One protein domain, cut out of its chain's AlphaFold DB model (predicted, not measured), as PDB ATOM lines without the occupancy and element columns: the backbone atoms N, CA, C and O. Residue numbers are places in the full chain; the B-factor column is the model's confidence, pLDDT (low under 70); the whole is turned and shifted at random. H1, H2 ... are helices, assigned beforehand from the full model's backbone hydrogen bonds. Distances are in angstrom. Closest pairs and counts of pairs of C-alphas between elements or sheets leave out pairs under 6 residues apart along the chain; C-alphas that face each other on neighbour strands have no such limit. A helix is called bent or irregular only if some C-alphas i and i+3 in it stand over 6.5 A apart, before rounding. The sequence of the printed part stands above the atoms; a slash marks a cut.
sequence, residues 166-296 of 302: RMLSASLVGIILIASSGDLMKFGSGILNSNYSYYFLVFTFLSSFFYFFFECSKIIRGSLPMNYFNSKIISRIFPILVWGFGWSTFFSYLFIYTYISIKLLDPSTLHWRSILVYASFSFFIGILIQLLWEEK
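What this domain is: This is residues 166 to 296 of the 302 residues of an uncharacterized protein of Methanosarcina sp. Ant1 (UniProt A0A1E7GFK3). Long helix H4 runs along an elongated body and H5 crosses it at the core, with H1 and H3 packed on opposite sides of H5 and short H2 near one end. H3 and H4 form a hairpin. The printed 131 residues are all helix in class, H1 to H5 in order, only just compact, close to loose: radius of gyration of the C-alphas 16.6 A, spans 57 by 33 by 21 A.

Where its parts are: H4, residues 226 to 262, spans 54.0 A and is irregular: C-alphas 227 and 230 are 7.7 A apart. H3 is 196 to 220, 35.7 A; H5 272 to 294, 32.3 A; H1 166 to 180; H2 182 to 191. C-alpha 166 is at (-0.334, 11.137, 26.289), C-alpha 294 at (2.006, 9.164, 35.838).

How they stand to each other: H4 touches H5 at a steep tilt of 58 degrees, closest C-alphas Ser 248 and Ala 279, 4.7 A. H5, the hub, touches H1 at Ala 170 and Gly 286, C-alphas 3.9 A apart. H1 and H3 are apart. Every O i to N i+4 pair is within hydrogen-bond range in H1, H2, H3 and H5, and 29 of 33 in H4.

The domain as a whole: The printed part has no cut and no long link; 35 residues have pLDDT under 70, among them 220 to 230.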
ATOM      1  N   ARG A 166      -1.469  11.805  25.649       64.75
ATOM      2  CA  ARG A 166      -0.334  11.137  26.289       64.75
ATOM      3  C   ARG A 166       0.293  10.081  25.400       64.75
ATOM      4  O   ARG A 166       1.492  10.172  25.170       64.75
ATOM      5  N   MET A 167      -0.486   9.168  24.818       69.00
ATOM      6  CA  MET A 167       0.041   8.180  23.870       69.00
ATOM      7  C   MET A 167       0.701   8.843  22.665       69.00
ATOM      8  O   MET A 167       1.782   8.427  22.262       69.00
ATOM      9  N   LEU A 168       0.095   9.904  22.124       73.69
ATOM     10  CA  LEU A 168       0.688  10.677  21.028       73.69
ATOM     11  C   LEU A 168       2.059  11.247  21.419       73.69
ATOM     12  O   LEU A 168       3.045  11.042  20.708       73.69
ATOM     13  N   SER A 169       2.136  11.930  22.564       71.38
ATOM     14  CA  SER A 169       3.391  12.498  23.068       71.38
ATOM     15  C   SER A 169       4.435  11.421  23.381       71.38
ATOM     16  O   SER A 169       5.604  11.568  23.037       71.38
ATOM     17  N   ALA A 170       4.005  10.299  23.946       73.06
ATOM     18  CA  ALA A 170       4.838   9.169  24.309       73.06
ATOM     19  C   ALA A 170       5.449   8.483  23.074       73.06
ATOM     20  O   ALA A 170       6.661   8.265  23.025       73.06
ATOM     21  N   SER A 171       4.645   8.233  22.035       76.44
ATOM     22  CA  SER A 171       5.116   7.721  20.742       76.44
ATOM     23  C   SER A 171       6.122   8.673  20.083       76.44
ATOM     24  O   SER A 171       7.150   8.225  19.566       76.44
ATOM     25  N   LEU A 172       5.871   9.988  20.136       81.69
ATOM     26  CA  LEU A 172       6.796  11.001  19.613       81.69
ATOM     27  C   LEU A 172       8.137  10.989  20.355       81.69
ATOM     28  O   LEU A 172       9.185  10.980  19.709       81.69
ATOM     29  N   VAL A 173       8.129  10.932  21.690       81.50
ATOM     30  CA  VAL A 173       9.369  10.851  22.478       81.50
ATOM     31  C   VAL A 173      10.118   9.552  22.187       81.50
ATOM     32  O   VAL A 173      11.337   9.583  22.009       81.50
ATOM     33  N   GLY A 174       9.410   8.427  22.051       79.94
ATOM     34  CA  GLY A 174      10.010   7.161  21.626       79.94
ATOM     35  C   GLY A 174      10.741   7.279  20.286       79.94
ATOM     36  O   GLY A 174      11.849   6.765  20.137       79.94
ATOM     37  N   ILE A 175      10.178   8.023  19.331       81.00
ATOM     38  CA  ILE A 175      10.808   8.268  18.024       81.00
ATOM     39  C   ILE A 175      12.004   9.201  18.131       81.00
ATOM     40  O   ILE A 175      13.026   8.929  17.509       81.00
ATOM     41  N   ILE A 176      11.918  10.262  18.934       83.12
ATOM     42  CA  ILE A 176      13.057  11.156  19.187       83.12
ATOM     43  C   ILE A 176      14.224  10.362  19.785       83.12
ATOM     44  O   ILE A 176      15.363  10.518  19.345       83.12
ATOM     45  N   LEU A 177      13.944   9.467  20.735       81.12
ATOM     46  CA  LEU A 177      14.963   8.637  21.372       81.12
ATOM     47  C   LEU A 177      15.631   7.701  20.355       81.12
ATOM     48  O   LEU A 177      16.859   7.659  20.286       81.12
ATOM     49  N   ILE A 178      14.843   7.039  19.501       76.50
ATOM     50  CA  ILE A 178      15.358   6.235  18.379       76.50
ATOM     51  C   ILE A 178      16.229   7.089  17.452       76.50
ATOM     52  O   ILE A 178      17.354   6.704  17.144       76.50
ATOM     53  N   ALA A 179      15.732   8.255  17.033       77.06
ATOM     54  CA  ALA A 179      16.422   9.145  16.106       77.06
ATOM     55  C   ALA A 179      17.755   9.660  16.667       77.06
ATOM     56  O   ALA A 179      18.725   9.814  15.927       77.06
ATOM     57  N   SER A 180      17.804   9.910  17.976       79.75
ATOM     58  CA  SER A 180      18.992  10.403  18.675       79.75
ATOM     59  C   SER A 180      20.043   9.321  18.949       79.75
ATOM     60  O   SER A 180      21.207   9.646  19.179       79.75
ATOM     61  N   SER A 181      19.667   8.039  18.896       79.56
ATOM     62  CA  SER A 181      20.562   6.921  19.200       79.56
ATOM     63  C   SER A 181      21.005   6.193  17.933       79.56
ATOM     64  O   SER A 181      20.272   5.399  17.335       79.56
ATOM     65  N   GLY A 182      22.265   6.414  17.546       71.62
ATOM     66  CA  GLY A 182      22.878   5.732  16.406       71.62
ATOM     67  C   GLY A 182      22.896   4.203  16.541       71.62
ATOM     68  O   GLY A 182      22.824   3.503  15.531       71.62
ATOM     69  N   ASP A 183      22.933   3.680  17.768       75.81
ATOM     70  CA  ASP A 183      22.933   2.238  18.031       75.81
ATOM     71  C   ASP A 183      21.548   1.620  17.847       75.81
ATOM     72  O   ASP A 183      21.437   0.540  17.268       75.81
ATOM     73  N   LEU A 184      20.480   2.324  18.237       71.25
ATOM     74  CA  LEU A 184      19.105   1.870  18.005       71.25
ATOM     75  C   LEU A 184      18.753   1.858  16.513       71.25
ATOM     76  O   LEU A 184      18.100   0.929  16.035       71.25
ATOM     77  N   MET A 185      19.253   2.839  15.760       69.25
ATOM     78  CA  MET A 185      19.112   2.868  14.301       69.25
ATOM     79  C   MET A 185      19.843   1.696  13.626       69.25
ATOM     80  O   MET A 185      19.320   1.066  12.701       69.25
ATOM     81  N   LYS A 186      21.044   1.347  14.105       71.19
ATOM     82  CA  LYS A 186      21.789   0.174  13.612       71.19
ATOM     83  C   LYS A 186      21.109  -1.134  14.008       71.19
ATOM     84  O   LYS A 186      21.007  -2.039  13.181       71.19
ATOM     85  N   PHE A 187      20.596  -1.222  15.231       69.50
ATOM     86  CA  PHE A 187      19.870  -2.382  15.738       69.50
ATOM     87  C   PHE A 187      18.627  -2.689  14.897       69.50
ATOM     88  O   PHE A 187      18.454  -3.829  14.463       69.50
ATOM     89  N   GLY A 188      17.828  -1.663  14.578       67.00
ATOM     90  CA  GLY A 188      16.693  -1.790  13.667       67.00
ATOM     91  C   GLY A 188      17.123  -2.367  12.318       67.00
ATOM     92  O   GLY A 188      16.572  -3.373  11.883       67.00
ATOM     93  N   SER A 189      18.176  -1.811  11.704       65.69
ATOM     94  CA  SER A 189      18.718  -2.312  10.427       65.69
ATOM     95  C   SER A 189      19.231  -3.761  10.475       65.69
ATOM     96  O   SER A 189      19.032  -4.509   9.520       65.69
ATOM     97  N   GLY A 190      19.842  -4.186  11.587       64.50
ATOM     98  CA  GLY A 190      20.391  -5.537  11.744       64.50
ATOM     99  C   GLY A 190      19.324  -6.609  11.977       64.50
ATOM    100  O   GLY A 190      19.415  -7.707  11.430       64.50
ATOM    101  N   ILE A 191      18.279  -6.285  12.741       64.12
ATOM    102  CA  ILE A 191      17.174  -7.210  13.033       64.12
ATOM    103  C   ILE A 191      16.280  -7.455  11.814       64.12
ATOM    104  O   ILE A 191      15.708  -8.537  11.680       64.12
ATOM    105  N   LEU A 192      16.193  -6.489  10.898       65.81
ATOM    106  CA  LEU A 192      15.337  -6.568   9.712       65.81
ATOM    107  C   LEU A 192      15.676  -7.707   8.755       65.81
ATOM    108  O   LEU A 192      14.781  -8.245   8.099       65.81
ATOM    109  N   ASN A 193      16.945  -8.104   8.725       65.12
ATOM    110  CA  ASN A 193      17.432  -9.192   7.886       65.12
ATOM    111  C   ASN A 193      17.308 -10.568   8.557       65.12
ATOM    112  O   ASN A 193      17.768 -11.565   8.002       65.12
ATOM    113  N   SER A 194      16.683 -10.647   9.736       68.94
ATOM    114  CA  SER A 194      16.545 -11.881  10.501       68.94
ATOM    115  C   SER A 194      15.098 -12.187  10.891       68.94
ATOM    116  O   SER A 194      14.286 -11.297  11.160       68.94
ATOM    117  N   ASN A 195      14.795 -13.482  11.023       74.62
ATOM    118  CA  ASN A 195      13.553 -13.976  11.625       74.62
ATOM    119  C   ASN A 195      13.374 -13.497  13.081       74.62
ATOM    120  O   ASN A 195      12.252 -13.489  13.587       74.62
ATOM    121  N   TYR A 196      14.445 -13.031  13.740       75.44
ATOM    122  CA  TYR A 196      14.391 -12.420  15.074       75.44
ATOM    123  C   TYR A 196      13.536 -11.149  15.152       75.44
ATOM    124  O   TYR A 196      13.024 -10.839  16.229       75.44
ATOM    125  N   SER A 197      13.292 -10.465  14.028       75.12
ATOM    126  CA  SER A 197      12.378  -9.312  13.968       75.12
ATOM    127  C   SER A 197      10.957  -9.652  14.418       75.12
ATOM    128  O   SER A 197      10.347  -8.880  15.156       75.12
ATOM    129  N   TYR A 198      10.444 -10.828  14.054       77.62
ATOM    130  CA  TYR A 198       9.102 -11.259  14.441       77.62
ATOM    131  C   TYR A 198       9.005 -11.595  15.929       77.62
ATOM    132  O   TYR A 198       8.051 -11.181  16.584       77.62
ATOM    133  N   TYR A 199      10.003 -12.293  16.481       81.50
ATOM    134  CA  TYR A 199      10.048 -12.591  17.917       81.50
ATOM    135  C   TYR A 199      10.124 -11.315  18.749       81.50
ATOM    136  O   TYR A 199       9.434 -11.208  19.760       81.50
ATOM    137  N   PHE A 200      10.910 -10.338  18.291       81.06
ATOM    138  CA  PHE A 200      10.983  -9.031  18.925       81.06
ATOM    139  C   PHE A 200       9.613  -8.352  18.945       81.06
ATOM    140  O   PHE A 200       9.113  -8.067  20.026       81.06
ATOM    141  N   LEU A 201       8.963  -8.196  17.784       81.75
ATOM    142  CA  LEU A 201       7.627  -7.591  17.677       81.75
ATOM    143  C   LEU A 201       6.610  -8.246  18.618       81.75
ATOM    144  O   LEU A 201       5.905  -7.552  19.349       81.75
ATOM    145  N   VAL A 202       6.557  -9.582  18.624       83.69
ATOM    146  CA  VAL A 202       5.636 -10.339  19.481       83.69
ATOM    147  C   VAL A 202       5.946 -10.103  20.955       83.69
ATOM    148  O   VAL A 202       5.031  -9.828  21.728       83.69
ATOM    149  N   PHE A 203       7.217 -10.175  21.354       86.94
ATOM    150  CA  PHE A 203       7.603 -10.000  22.751       86.94
ATOM    151  C   PHE A 203       7.302  -8.584  23.242       86.94
ATOM    152  O   PHE A 203       6.695  -8.423  24.296       86.94
ATOM    153  N   THR A 204       7.634  -7.557  22.455       83.12
ATOM    154  CA  THR A 204       7.351  -6.165  22.822       83.12
ATOM    155  C   THR A 204       5.845  -5.902  22.934       83.12
ATOM    156  O   THR A 204       5.398  -5.233  23.871       83.12
ATOM    157  N   PHE A 205       5.047  -6.457  22.016       82.94
ATOM    158  CA  PHE A 205       3.591  -6.333  22.058       82.94
ATOM    159  C   PHE A 205       2.996  -7.047  23.279       82.94
ATOM    160  O   PHE A 205       2.168  -6.471  23.982       82.94
ATOM    161  N   LEU A 206       3.459  -8.266  23.584       87.25
ATOM    162  CA  LEU A 206       3.042  -9.007  24.778       87.25
ATOM    163  C   LEU A 206       3.422  -8.271  26.064       87.25
ATOM    164  O   LEU A 206       2.579  -8.139  26.949       87.25
ATOM    165  N   SER A 207       4.647  -7.748  26.168       84.69
ATOM    166  CA  SER A 207       5.069  -6.947  27.322       84.69
ATOM    167  C   SER A 207       4.178  -5.720  27.507       84.69
ATOM    168  O   SER A 207       3.736  -5.457  28.622       84.69
ATOM    169  N   SER A 208       3.850  -5.024  26.417       83.31
ATOM    170  CA  SER A 208       2.932  -3.878  26.437       83.31
ATOM    171  C   SER A 208       1.531  -4.285  26.907       83.31
ATOM    172  O   SER A 208       0.951  -3.632  27.771       83.31
ATOM    173  N   PHE A 209       1.001  -5.399  26.391       84.31
ATOM    174  CA  PHE A 209      -0.305  -5.931  26.787       84.31
ATOM    175  C   PHE A 209      -0.355  -6.296  28.275       84.31
ATOM    176  O   PHE A 209      -1.239  -5.823  28.986       84.31
ATOM    177  N   PHE A 210       0.586  -7.115  28.757       84.69
ATOM    178  CA  PHE A 210       0.622  -7.536  30.162       84.69
ATOM    179  C   PHE A 210       0.799  -6.349  31.103       84.69
ATOM    180  O   PHE A 210       0.226  -6.334  32.193       84.69
ATOM    181  N   TYR A 211       1.552  -5.346  30.664       80.50
ATOM    182  CA  TYR A 211       1.737  -4.124  31.417       80.50
ATOM    183  C   TYR A 211       0.429  -3.329  31.561       80.50
ATOM    184  O   TYR A 211      -0.014  -3.081  32.682       80.50
ATOM    185  N   PHE A 212      -0.248  -3.005  30.452       76.81
ATOM    186  CA  PHE A 212      -1.551  -2.329  30.517       76.81
ATOM    187  C   PHE A 212      -2.584  -3.158  31.280       76.81
ATOM    188  O   PHE A 212      -3.410  -2.605  32.002       76.81
ATOM    189  N   PHE A 213      -2.521  -4.486  31.167       81.94
ATOM    190  CA  PHE A 213      -3.358  -5.382  31.954       81.94
ATOM    191  C   PHE A 213      -3.145  -5.188  33.449       81.94
ATOM    192  O   PHE A 213      -4.121  -5.066  34.191       81.94
ATOM    193  N   PHE A 214      -1.894  -5.110  33.889       79.81
ATOM    194  CA  PHE A 214      -1.554  -4.869  35.282       79.81
ATOM    195  C   PHE A 214      -2.020  -3.492  35.776       79.81
ATOM    196  O   PHE A 214      -2.678  -3.428  36.817       79.81
ATOM    197  N   GLU A 215      -1.765  -2.411  35.034       75.88
ATOM    198  CA  GLU A 215      -2.176  -1.056  35.447       75.88
ATOM    199  C   GLU A 215      -3.697  -0.872  35.457       75.88
ATOM    200  O   GLU A 215      -4.267  -0.438  36.464       75.88
ATOM    201  N   CYS A 216      -4.389  -1.305  34.399       75.75
ATOM    202  CA  CYS A 216      -5.851  -1.315  34.379       75.75
ATOM    203  C   CYS A 216      -6.406  -2.144  35.542       75.75
ATOM    204  O   CYS A 216      -7.350  -1.723  36.209       75.75
ATOM    205  N   SER A 217      -5.799  -3.301  35.834       75.12
ATOM    206  CA  SER A 217      -6.224  -4.147  36.951       75.12
ATOM    207  C   SER A 217      -6.092  -3.438  38.296       75.12
ATOM    208  O   SER A 217      -6.986  -3.602  39.122       75.12
ATOM    209  N   LYS A 218      -5.039  -2.641  38.533       74.75
ATOM    210  CA  LYS A 218      -4.895  -1.859  39.777       74.75
ATOM    211  C   LYS A 218      -6.018  -0.842  39.944       74.75
ATOM    212  O   LYS A 218      -6.598  -0.760  41.020       74.75
ATOM    213  N   ILE A 219      -6.326  -0.100  38.883       71.00
ATOM    214  CA  ILE A 219      -7.297   1.005  38.912       71.00
ATOM    215  C   ILE A 219      -8.741   0.485  38.982       71.00
ATOM    216  O   ILE A 219      -9.626   1.123  39.554       71.00
ATOM    217  N   ILE A 220      -8.984  -0.711  38.445       69.19
ATOM    218  CA  ILE A 220     -10.310  -1.337  38.404       69.19
ATOM    219  C   ILE A 220     -10.576  -2.218  39.639       69.19
ATOM    220  O   ILE A 220     -11.744  -2.476  39.965       69.19
ATOM    221  N   ARG A 221      -9.537  -2.664  40.363       62.16
ATOM    222  CA  ARG A 221      -9.680  -3.516  41.558       62.16
ATOM    223  C   ARG A 221     -10.608  -2.850  42.581       62.16
ATOM    224  O   ARG A 221     -10.338  -1.750  43.044       62.16
ATOM    225  N   GLY A 222     -11.715  -3.516  42.919       55.06
ATOM    226  CA  GLY A 222     -12.720  -2.999  43.859       55.06
ATOM    227  C   GLY A 222     -13.863  -2.188  43.233       55.06
ATOM    228  O   GLY A 222     -14.675  -1.634  43.961       55.06
ATOM    229  N   SER A 223     -13.952  -2.093  41.903       57.41
ATOM    230  CA  SER A 223     -15.014  -1.317  41.227       57.41
ATOM    231  C   SER A 223     -15.866  -2.100  40.235       57.41
ATOM    232  O   SER A 223     -16.925  -1.622  39.831       57.41
ATOM    233  N   LEU A 224     -15.419  -3.295  39.848       59.69
ATOM    234  CA  LEU A 224     -16.168  -4.201  38.990       59.69
ATOM    235  C   LEU A 224     -16.394  -5.541  39.699       59.69
ATOM    236  O   LEU A 224     -15.544  -5.971  40.485       59.69
ATOM    237  N   PRO A 225     -17.497  -6.240  39.393       59.72
ATOM    238  CA  PRO A 225     -17.704  -7.610  39.838       59.72
ATOM    239  C   PRO A 225     -16.646  -8.525  39.217       59.72
ATOM    240  O   PRO A 225     -16.361  -8.432  38.019       59.72
ATOM    241  N   MET A 226     -16.116  -9.465  40.005       61.50
ATOM    242  CA  MET A 226     -15.087 -10.411  39.546       61.50
ATOM    243  C   MET A 226     -15.501 -11.195  38.291       61.50
ATOM    244  O   MET A 226     -14.667 -11.456  37.427       61.50
ATOM    245  N   ASN A 227     -16.795 -11.491  38.135       59.28
ATOM    246  CA  ASN A 227     -17.324 -12.254  37.000       59.28
ATOM    247  C   ASN A 227     -17.186 -11.530  35.647       59.28
ATOM    248  O   ASN A 227     -17.155 -12.183  34.607       59.28
ATOM    249  N   TYR A 228     -17.059 -10.199  35.648       62.50
ATOM    250  CA  TYR A 228     -16.927  -9.379  34.434       62.50
ATOM    251  C   TYR A 228     -15.559  -8.703  34.297       62.50
ATOM    252  O   TYR A 228     -15.286  -8.067  33.276       62.50
ATOM    253  N   PHE A 229     -14.694  -8.853  35.304       66.81
ATOM    254  CA  PHE A 229     -13.413  -8.161  35.423       66.81
ATOM    255  C   PHE A 229     -12.519  -8.388  34.197       66.81
ATOM    256  O   PHE A 229     -12.131  -7.432  33.531       66.81
ATOM    257  N   ASN A 230     -12.289  -9.648  33.812       68.75
ATOM    258  CA  ASN A 230     -11.385  -9.971  32.703       68.75
ATOM    259  C   ASN A 230     -11.904  -9.469  31.345       68.75
ATOM    260  O   ASN A 230     -11.146  -8.887  30.573       68.75
ATOM    261  N   SER A 231     -13.198  -9.648  31.060       72.44
ATOM    262  CA  SER A 231     -13.796  -9.223  29.785       72.44
ATOM    263  C   SER A 231     -13.783  -7.697  29.631       72.44
ATOM    264  O   SER A 231     -13.372  -7.177  28.592       72.44
ATOM    265  N   LYS A 232     -14.143  -6.962  30.694       75.88
ATOM    266  CA  LYS A 232     -14.129  -5.493  30.672       75.88
ATOM    267  C   LYS A 232     -12.727  -4.897  30.661       75.88
ATOM    268  O   LYS A 232     -12.547  -3.822  30.109       75.88
ATOM    269  N   ILE A 233     -11.736  -5.555  31.252       77.94
ATOM    270  CA  ILE A 233     -10.348  -5.078  31.188       77.94
ATOM    271  C   ILE A 233      -9.808  -5.200  29.766       77.94
ATOM    272  O   ILE A 233      -9.231  -4.248  29.243       77.94
ATOM    273  N   ILE A 234     -10.058  -6.334  29.108       79.88
ATOM    274  CA  ILE A 234      -9.624  -6.547  27.724       79.88
ATOM    275  C   ILE A 234     -10.259  -5.504  26.796       79.88
ATOM    276  O   ILE A 234      -9.551  -4.916  25.978       79.88
ATOM    277  N   SER A 235     -11.557  -5.215  26.948       80.25
ATOM    278  CA  SER A 235     -12.235  -4.222  26.105       80.25
ATOM    279  C   SER A 235     -11.737  -2.785  26.305       80.25
ATOM    280  O   SER A 235     -11.889  -1.973  25.395       80.25
ATOM    281  N   ARG A 236     -11.115  -2.470  27.449       78.38
ATOM    282  CA  ARG A 236     -10.491  -1.162  27.729       78.38
ATOM    283  C   ARG A 236      -9.073  -1.057  27.177       78.38
ATOM    284  O   ARG A 236      -8.707  -0.037  26.603       78.38
ATOM    285  N   ILE A 237      -8.287  -2.121  27.317       80.62
ATOM    286  CA  ILE A 237      -6.881  -2.151  26.885       80.62
ATOM    287  C   ILE A 237      -6.770  -2.233  25.369       80.62
ATOM    288  O   ILE A 237      -5.904  -1.601  24.769       80.62
ATOM    289  N   PHE A 238      -7.635  -3.028  24.739       82.25
ATOM    290  CA  PHE A 238      -7.520  -3.323  23.320       82.25
ATOM    291  C   PHE A 238      -7.561  -2.062  22.433       82.25
ATOM    292  O   PHE A 238      -6.664  -1.919  21.601       82.25
ATOM    293  N   PRO A 239      -8.491  -1.101  22.622       77.81
ATOM    294  CA  PRO A 239      -8.464   0.162  21.886       77.81
ATOM    295  C   PRO A 239      -7.161   0.940  22.090       77.81
ATOM    296  O   PRO A 239      -6.563   1.373  21.113       77.81
ATOM    297  N   ILE A 240      -6.671   1.061  23.324       79.44
ATOM    298  CA  ILE A 240      -5.429   1.791  23.634       79.44
ATOM    299  C   ILE A 240      -4.247   1.171  22.882       79.44
ATOM    300  O   ILE A 240      -3.493   1.878  22.213       79.44
ATOM    301  N   LEU A 241      -4.125  -0.159  22.905       82.62
ATOM    302  CA  LEU A 241      -3.083  -0.874  22.168       82.62
ATOM    303  C   LEU A 241      -3.176  -0.641  20.659       82.62
ATOM    304  O   LEU A 241      -2.169  -0.329  20.027       82.62
ATOM    305  N   VAL A 242      -4.370  -0.778  20.080       85.00
ATOM    306  CA  VAL A 242      -4.579  -0.629  18.632       85.00
ATOM    307  C   VAL A 242      -4.290   0.801  18.180       85.00
ATOM    308  O   VAL A 242      -3.546   1.004  17.220       85.00
ATOM    309  N   TRP A 243      -4.840   1.793  18.877       83.12
ATOM    310  CA  TRP A 243      -4.684   3.201  18.523       83.12
ATOM    311  C   TRP A 243      -3.256   3.685  18.753       83.12
ATOM    312  O   TRP A 243      -2.674   4.321  17.876       83.12
ATOM    313  N   GLY A 244      -2.654   3.337  19.888       83.25
ATOM    314  CA  GLY A 244      -1.275   3.701  20.185       83.25
ATOM    315  C   GLY A 244      -0.258   3.056  19.256       83.25
ATOM    316  O   GLY A 244       0.677   3.722  18.800       83.25
ATOM    317  N   PHE A 245      -0.454   1.783  18.912       86.50
ATOM    318  CA  PHE A 245       0.377   1.129  17.906       86.50
ATOM    319  C   PHE A 245       0.160   1.748  16.518       86.50
ATOM    320  O   PHE A 245       1.125   1.951  15.780       86.50
ATOM    321  N   GLY A 246      -1.079   2.131  16.186       88.81
ATOM    322  CA  GLY A 246      -1.412   2.884  14.975       88.81
ATOM    323  C   GLY A 246      -0.655   4.212  14.879       88.81
ATOM    324  O   GLY A 246       0.014   4.462  13.875       88.81
ATOM    325  N   TRP A 247      -0.670   5.018  15.942       86.62
ATOM    326  CA  TRP A 247       0.090   6.271  16.013       86.62
ATOM    327  C   TRP A 247       1.597   6.050  15.929       86.62
ATOM    328  O   TRP A 247       2.283   6.734  15.168       86.62
ATOM    329  N   SER A 248       2.117   5.059  16.649       89.31
ATOM    330  CA  SER A 248       3.545   4.723  16.618       89.31
ATOM    331  C   SER A 248       3.983   4.277  15.220       89.31
ATOM    332  O   SER A 248       5.061   4.650  14.758       89.31
ATOM    333  N   THR A 249       3.124   3.541  14.507       90.44
ATOM    334  CA  THR A 249       3.337   3.140  13.107       90.44
ATOM    335  C   THR A 249       3.319   4.347  12.178       90.44
ATOM    336  O   THR A 249       4.233   4.498  11.367       90.44
ATOM    337  N   PHE A 250       2.332   5.232  12.326       90.06
ATOM    338  CA  PHE A 250       2.217   6.458  11.537       90.06
ATOM    339  C   PHE A 250       3.456   7.348  11.679       90.06
ATOM    340  O   PHE A 250       4.076   7.721  10.683       90.06
ATOM    341  N   PHE A 251       3.879   7.640  12.908       88.69
ATOM    342  CA  PHE A 251       5.051   8.481  13.123       88.69
ATOM    343  C   PHE A 251       6.360   7.783  12.721       88.69
ATOM    344  O   PHE A 251       7.252   8.438  12.184       88.69
ATOM    345  N   SER A 252       6.476   6.463  12.904       88.12
ATOM    346  CA  SER A 252       7.648   5.706  12.428       88.12
ATOM    347  C   SER A 252       7.744   5.710  10.905       88.12
ATOM    348  O   SER A 252       8.840   5.839  10.360       88.12
ATOM    349  N   TYR A 253       6.607   5.627  10.207       87.94
ATOM    350  CA  TYR A 253       6.544   5.797   8.759       87.94
ATOM    351  C   TYR A 253       7.049   7.183   8.342       87.94
ATOM    352  O   TYR A 253       7.952   7.266   7.511       87.94
ATOM    353  N   LEU A 254       6.539   8.256   8.963       88.50
ATOM    354  CA  LEU A 254       6.986   9.626   8.676       88.50
ATOM    355  C   LEU A 254       8.486   9.809   8.931       88.50
ATOM    356  O   LEU A 254       9.183  10.413   8.115       88.50
ATOM    357  N   PHE A 255       8.994   9.263  10.036       84.25
ATOM    358  CA  PHE A 255      10.406   9.336  10.393       84.25
ATOM    359  C   PHE A 255      11.298   8.643   9.353       84.25
ATOM    360  O   PHE A 255      12.235   9.255   8.839       84.25
ATOM    361  N   ILE A 256      10.983   7.396   8.993       80.06
ATOM    362  CA  ILE A 256      11.763   6.622   8.016       80.06
ATOM    363  C   ILE A 256      11.684   7.261   6.632       80.06
ATOM    364  O   ILE A 256      12.709   7.392   5.964       80.06
ATOM    365  N   TYR A 257      10.497   7.710   6.223       82.56
ATOM    366  CA  TYR A 257      10.304   8.419   4.962       82.56
ATOM    367  C   TYR A 257      11.172   9.682   4.888       82.56
ATOM    368  O   TYR A 257      11.891   9.892   3.909       82.56
ATOM    369  N   THR A 258      11.173  10.487   5.954       81.56
ATOM    370  CA  THR A 258      11.991  11.705   6.045       81.56
ATOM    371  C   THR A 258      13.483  11.371   6.028       81.56
ATOM    372  O   THR A 258      14.253  12.009   5.313       81.56
ATOM    373  N   TYR A 259      13.905  10.331   6.752       76.62
ATOM    374  CA  TYR A 259      15.297   9.883   6.797       76.62
ATOM    375  C   TYR A 259      15.815   9.392   5.434       76.62
ATOM    376  O   TYR A 259      16.913   9.774   5.027       76.62
ATOM    377  N   ILE A 260      15.025   8.590   4.712       73.12
ATOM    378  CA  ILE A 260      15.345   8.123   3.350       73.12
ATOM    379  C   ILE A 260      15.444   9.316   2.394       73.12
ATOM    380  O   ILE A 260      16.413   9.415   1.641       73.12
ATOM    381  N   SER A 261      14.492  10.251   2.488       72.50
ATOM    382  CA  SER A 261      14.441  11.453   1.647       72.50
ATOM    383  C   SER A 261      15.656  12.362   1.858       72.50
ATOM    384  O   SER A 261      16.253  12.824   0.889       72.50
ATOM    385  N   ILE A 262      16.072  12.582   3.110       76.81
ATOM    386  CA  ILE A 262      17.253  13.399   3.442       76.81
ATOM    387  C   ILE A 262      18.550  12.715   2.993       76.81
ATOM    388  O   ILE A 262      19.476  13.389   2.544       76.81
ATOM    389  N   LYS A 263      18.638  11.383   3.100       71.56
ATOM    390  CA  LYS A 263      19.829  10.626   2.686       71.56
ATOM    391  C   LYS A 263      19.880  10.294   1.192       71.56
ATOM    392  O   LYS A 263      20.833   9.634   0.785       71.56
ATOM    393  N   LEU A 264      18.902  10.747   0.397       59.78
ATOM    394  CA  LEU A 264      18.785  10.459  -1.042       59.78
ATOM    395  C   LEU A 264      18.875   8.951  -1.349       59.78
ATOM    396  O   LEU A 264      19.413   8.543  -2.377       59.78
ATOM    397  N   LEU A 265      18.388   8.113  -0.432       60.81
ATOM    398  CA  LEU A 265      18.362   6.666  -0.618       60.81
ATOM    399  C   LEU A 265      17.173   6.290  -1.509       60.81
ATOM    400  O   LEU A 265      16.132   6.947  -1.473       60.81
ATOM    401  N   ASP A 266      17.322   5.227  -2.300       56.22
ATOM    402  CA  ASP A 266      16.254   4.739  -3.175       56.22
ATOM    403  C   ASP A 266      14.999   4.399  -2.336       56.22
ATOM    404  O   ASP A 266      15.101   3.602  -1.395       56.22
ATOM    405  N   PRO A 267      13.814   4.973  -2.627       59.62
ATOM    406  CA  PRO A 267      12.571   4.674  -1.912       59.62
ATOM    407  C   PRO A 267      12.168   3.190  -1.947       59.62
ATOM    408  O   PRO A 267      11.369   2.765  -1.112       59.62
ATOM    409  N   SER A 268      12.752   2.376  -2.833       55.91
ATOM    410  CA  SER A 268      12.624   0.909  -2.806       55.91
ATOM    411  C   SER A 268      13.155   0.257  -1.510       55.91
ATOM    412  O   SER A 268      12.776  -0.869  -1.183       55.91
ATOM    413  N   THR A 269      13.965   0.975  -0.722       59.78
ATOM    414  CA  THR A 269      14.507   0.538   0.585       59.78
ATOM    415  C   THR A 269      13.502   0.615   1.744       59.78
ATOM    416  O   THR A 269      13.802   0.210   2.874       59.78
ATOM    417  N   LEU A 270      12.293   1.124   1.491       64.38
ATOM    418  CA  LEU A 270      11.258   1.345   2.497       64.38
ATOM    419  C   LEU A 270      10.536   0.026   2.829       64.38
ATOM    420  O   LEU A 270       9.441  -0.272   2.357       64.38
ATOM    421  N   HIS A 271      11.172  -0.803   3.657       73.00
ATOM    422  CA  HIS A 271      10.588  -2.067   4.101       73.00
ATOM    423  C   HIS A 271       9.583  -1.852   5.240       73.00
ATOM    424  O   HIS A 271       9.921  -1.329   6.302       73.00
ATOM    425  N   TRP A 272       8.350  -2.342   5.065       78.94
ATOM    426  CA  TRP A 272       7.290  -2.267   6.084       78.94
ATOM    427  C   TRP A 272       7.693  -2.900   7.421       78.94
ATOM    428  O   TRP A 272       7.306  -2.435   8.490       78.94
ATOM    429  N   ARG A 273       8.551  -3.925   7.375       77.00
ATOM    430  CA  ARG A 273       9.132  -4.543   8.574       77.00
ATOM    431  C   ARG A 273       9.910  -3.531   9.422       77.00
ATOM    432  O   ARG A 273       9.813  -3.582  10.642       77.00
ATOM    433  N   SER A 274      10.626  -2.595   8.794       75.94
ATOM    434  CA  SER A 274      11.405  -1.554   9.479       75.94
ATOM    435  C   SER A 274      10.484  -0.643  10.260       75.94
ATOM    436  O   SER A 274      10.689  -0.425  11.449       75.94
ATOM    437  N   ILE A 275       9.429  -0.179   9.591       84.38
ATOM    438  CA  ILE A 275       8.409   0.679  10.189       84.38
ATOM    439  C   ILE A 275       7.812  -0.004  11.413       84.38
ATOM    440  O   ILE A 275       7.759   0.612  12.468       84.38
ATOM    441  N   LEU A 276       7.426  -1.277  11.301       86.19
ATOM    442  CA  LEU A 276       6.818  -2.010  12.409       86.19
ATOM    443  C   LEU A 276       7.777  -2.215  13.590       86.19
ATOM    444  O   LEU A 276       7.348  -2.097  14.735       86.19
ATOM    445  N   VAL A 277       9.061  -2.495  13.344       82.25
ATOM    446  CA  VAL A 277      10.060  -2.649  14.418       82.25
ATOM    447  C   VAL A 277      10.258  -1.331  15.166       82.25
ATOM    448  O   VAL A 277      10.184  -1.314  16.395       82.25
ATOM    449  N   TYR A 278      10.442  -0.222  14.444       81.75
ATOM    450  CA  TYR A 278      10.568   1.098  15.067       81.75
ATOM    451  C   TYR A 278       9.275   1.536  15.756       81.75
ATOM    452  O   TYR A 278       9.338   2.087  16.852       81.75
ATOM    453  N   ALA A 279       8.115   1.215  15.181       88.12
ATOM    454  CA  ALA A 279       6.815   1.485  15.780       88.12
ATOM    455  C   ALA A 279       6.638   0.733  17.094       88.12
ATOM    456  O   ALA A 279       6.250   1.335  18.085       88.12
ATOM    457  N   SER A 280       6.974  -0.556  17.129       86.56
ATOM    458  CA  SER A 280       6.918  -1.374  18.342       86.56
ATOM    459  C   SER A 280       7.849  -0.843  19.432       86.56
ATOM    460  O   SER A 280       7.478  -0.778  20.603       86.56
ATOM    461  N   PHE A 281       9.048  -0.401  19.049       83.75
ATOM    462  CA  PHE A 281      10.018   0.150  19.991       83.75
ATOM    463  C   PHE A 281       9.605   1.525  20.527       83.75
ATOM    464  O   PHE A 281       9.646   1.754  21.735       83.75
ATOM    465  N   SER A 282       9.155   2.421  19.644       85.50
ATOM    466  CA  SER A 282       8.588   3.727  19.997       85.50
ATOM    467  C   SER A 282       7.372   3.566  20.903       85.50
ATOM    468  O   SER A 282       7.278   4.248  21.917       85.50
ATOM    469  N   PHE A 283       6.489   2.621  20.580       86.12
ATOM    470  CA  PHE A 283       5.315   2.296  21.375       86.12
ATOM    471  C   PHE A 283       5.701   1.843  22.784       86.12
ATOM    472  O   PHE A 283       5.195   2.381  23.763       86.12
ATOM    473  N   PHE A 284       6.651   0.916  22.898       84.19
ATOM    474  CA  PHE A 284       7.117   0.403  24.184       84.19
ATOM    475  C   PHE A 284       7.804   1.465  25.041       84.19
ATOM    476  O   PHE A 284       7.481   1.611  26.217       84.19
ATOM    477  N   ILE A 285       8.720   2.243  24.454       81.69
ATOM    478  CA  ILE A 285       9.345   3.377  25.148       81.69
ATOM    479  C   ILE A 285       8.287   4.394  25.553       81.69
ATOM    480  O   ILE A 285       8.336   4.912  26.664       81.69
ATOM    481  N   GLY A 286       7.334   4.665  24.666       79.81
ATOM    482  CA  GLY A 286       6.227   5.558  24.941       79.81
ATOM    483  C   GLY A 286       5.465   5.120  26.187       79.81
ATOM    484  O   GLY A 286       5.318   5.914  27.114       79.81
ATOM    485  N   ILE A 287       5.081   3.844  26.254       77.50
ATOM    486  CA  ILE A 287       4.451   3.269  27.446       77.50
ATOM    487  C   ILE A 287       5.331   3.516  28.670       77.50
ATOM    488  O   ILE A 287       4.844   4.107  29.621       77.50
ATOM    489  N   LEU A 288       6.622   3.161  28.636       77.38
ATOM    490  CA  LEU A 288       7.542   3.338  29.772       77.38
ATOM    491  C   LEU A 288       7.659   4.793  30.255       77.38
ATOM    492  O   LEU A 288       7.664   5.055  31.458       77.38
ATOM    493  N   ILE A 289       7.762   5.746  29.329       73.44
ATOM    494  CA  ILE A 289       7.859   7.179  29.645       73.44
ATOM    495  C   ILE A 289       6.554   7.682  30.242       73.44
ATOM    496  O   ILE A 289       6.577   8.467  31.190       73.44
ATOM    497  N   GLN A 290       5.426   7.205  29.724       70.50
ATOM    498  CA  GLN A 290       4.122   7.510  30.284       70.50
ATOM    499  C   GLN A 290       4.025   7.067  31.754       70.50
ATOM    500  O   GLN A 290       3.474   7.812  32.557       70.50
ATOM    501  N   LEU A 291       4.658   5.953  32.141       65.25
ATOM    502  CA  LEU A 291       4.648   5.464  33.535       65.25
ATOM    503  C   LEU A 291       5.400   6.409  34.463       65.25
ATOM    504  O   LEU A 291       4.915   6.780  35.528       65.25
ATOM    505  N   LEU A 292       6.588   6.832  34.026       62.50
ATOM    506  CA  LEU A 292       7.414   7.783  34.768       62.50
ATOM    507  C   LEU A 292       6.719   9.138  34.918       62.50
ATOM    508  O   LEU A 292       7.007   9.886  35.856       62.50
ATOM    509  N   TRP A 293       5.834   9.468  33.979       64.25
ATOM    510  CA  TRP A 293       5.058  10.694  34.017       64.25
ATOM    511  C   TRP A 293       3.842  10.571  34.944       64.25
ATOM    512  O   TRP A 293       3.606  11.485  35.737       64.25
ATOM    513  N   GLU A 294       3.124   9.445  34.924       59.88
ATOM    514  CA  GLU A 294       2.006   9.164  35.838       59.88
ATOM    515  C   GLU A 294       2.450   9.116  37.306       59.88
ATOM    516  O   GLU A 294       1.805   9.729  38.154       59.88
ATOM    517  N   GLU A 295       3.603   8.513  37.620       52.22
ATOM    518  CA  GLU A 295       4.143   8.524  38.993       52.22
ATOM    519  C   GLU A 295       4.467   9.939  39.507       52.22
ATOM    520  O   GLU A 295       4.533  10.166  40.717       52.22
ATOM    521  N   LYS A 296       4.674  10.907  38.603       45.59
ATOM    522  CA  LYS A 296       5.101  12.276  38.937       45.59
ATOM    523  C   LYS A 296       4.027  13.342  38.736       45.59
ATOM    524  O   LYS A 296       4.230  14.474  39.177       45.59
TER     525      LYS A 296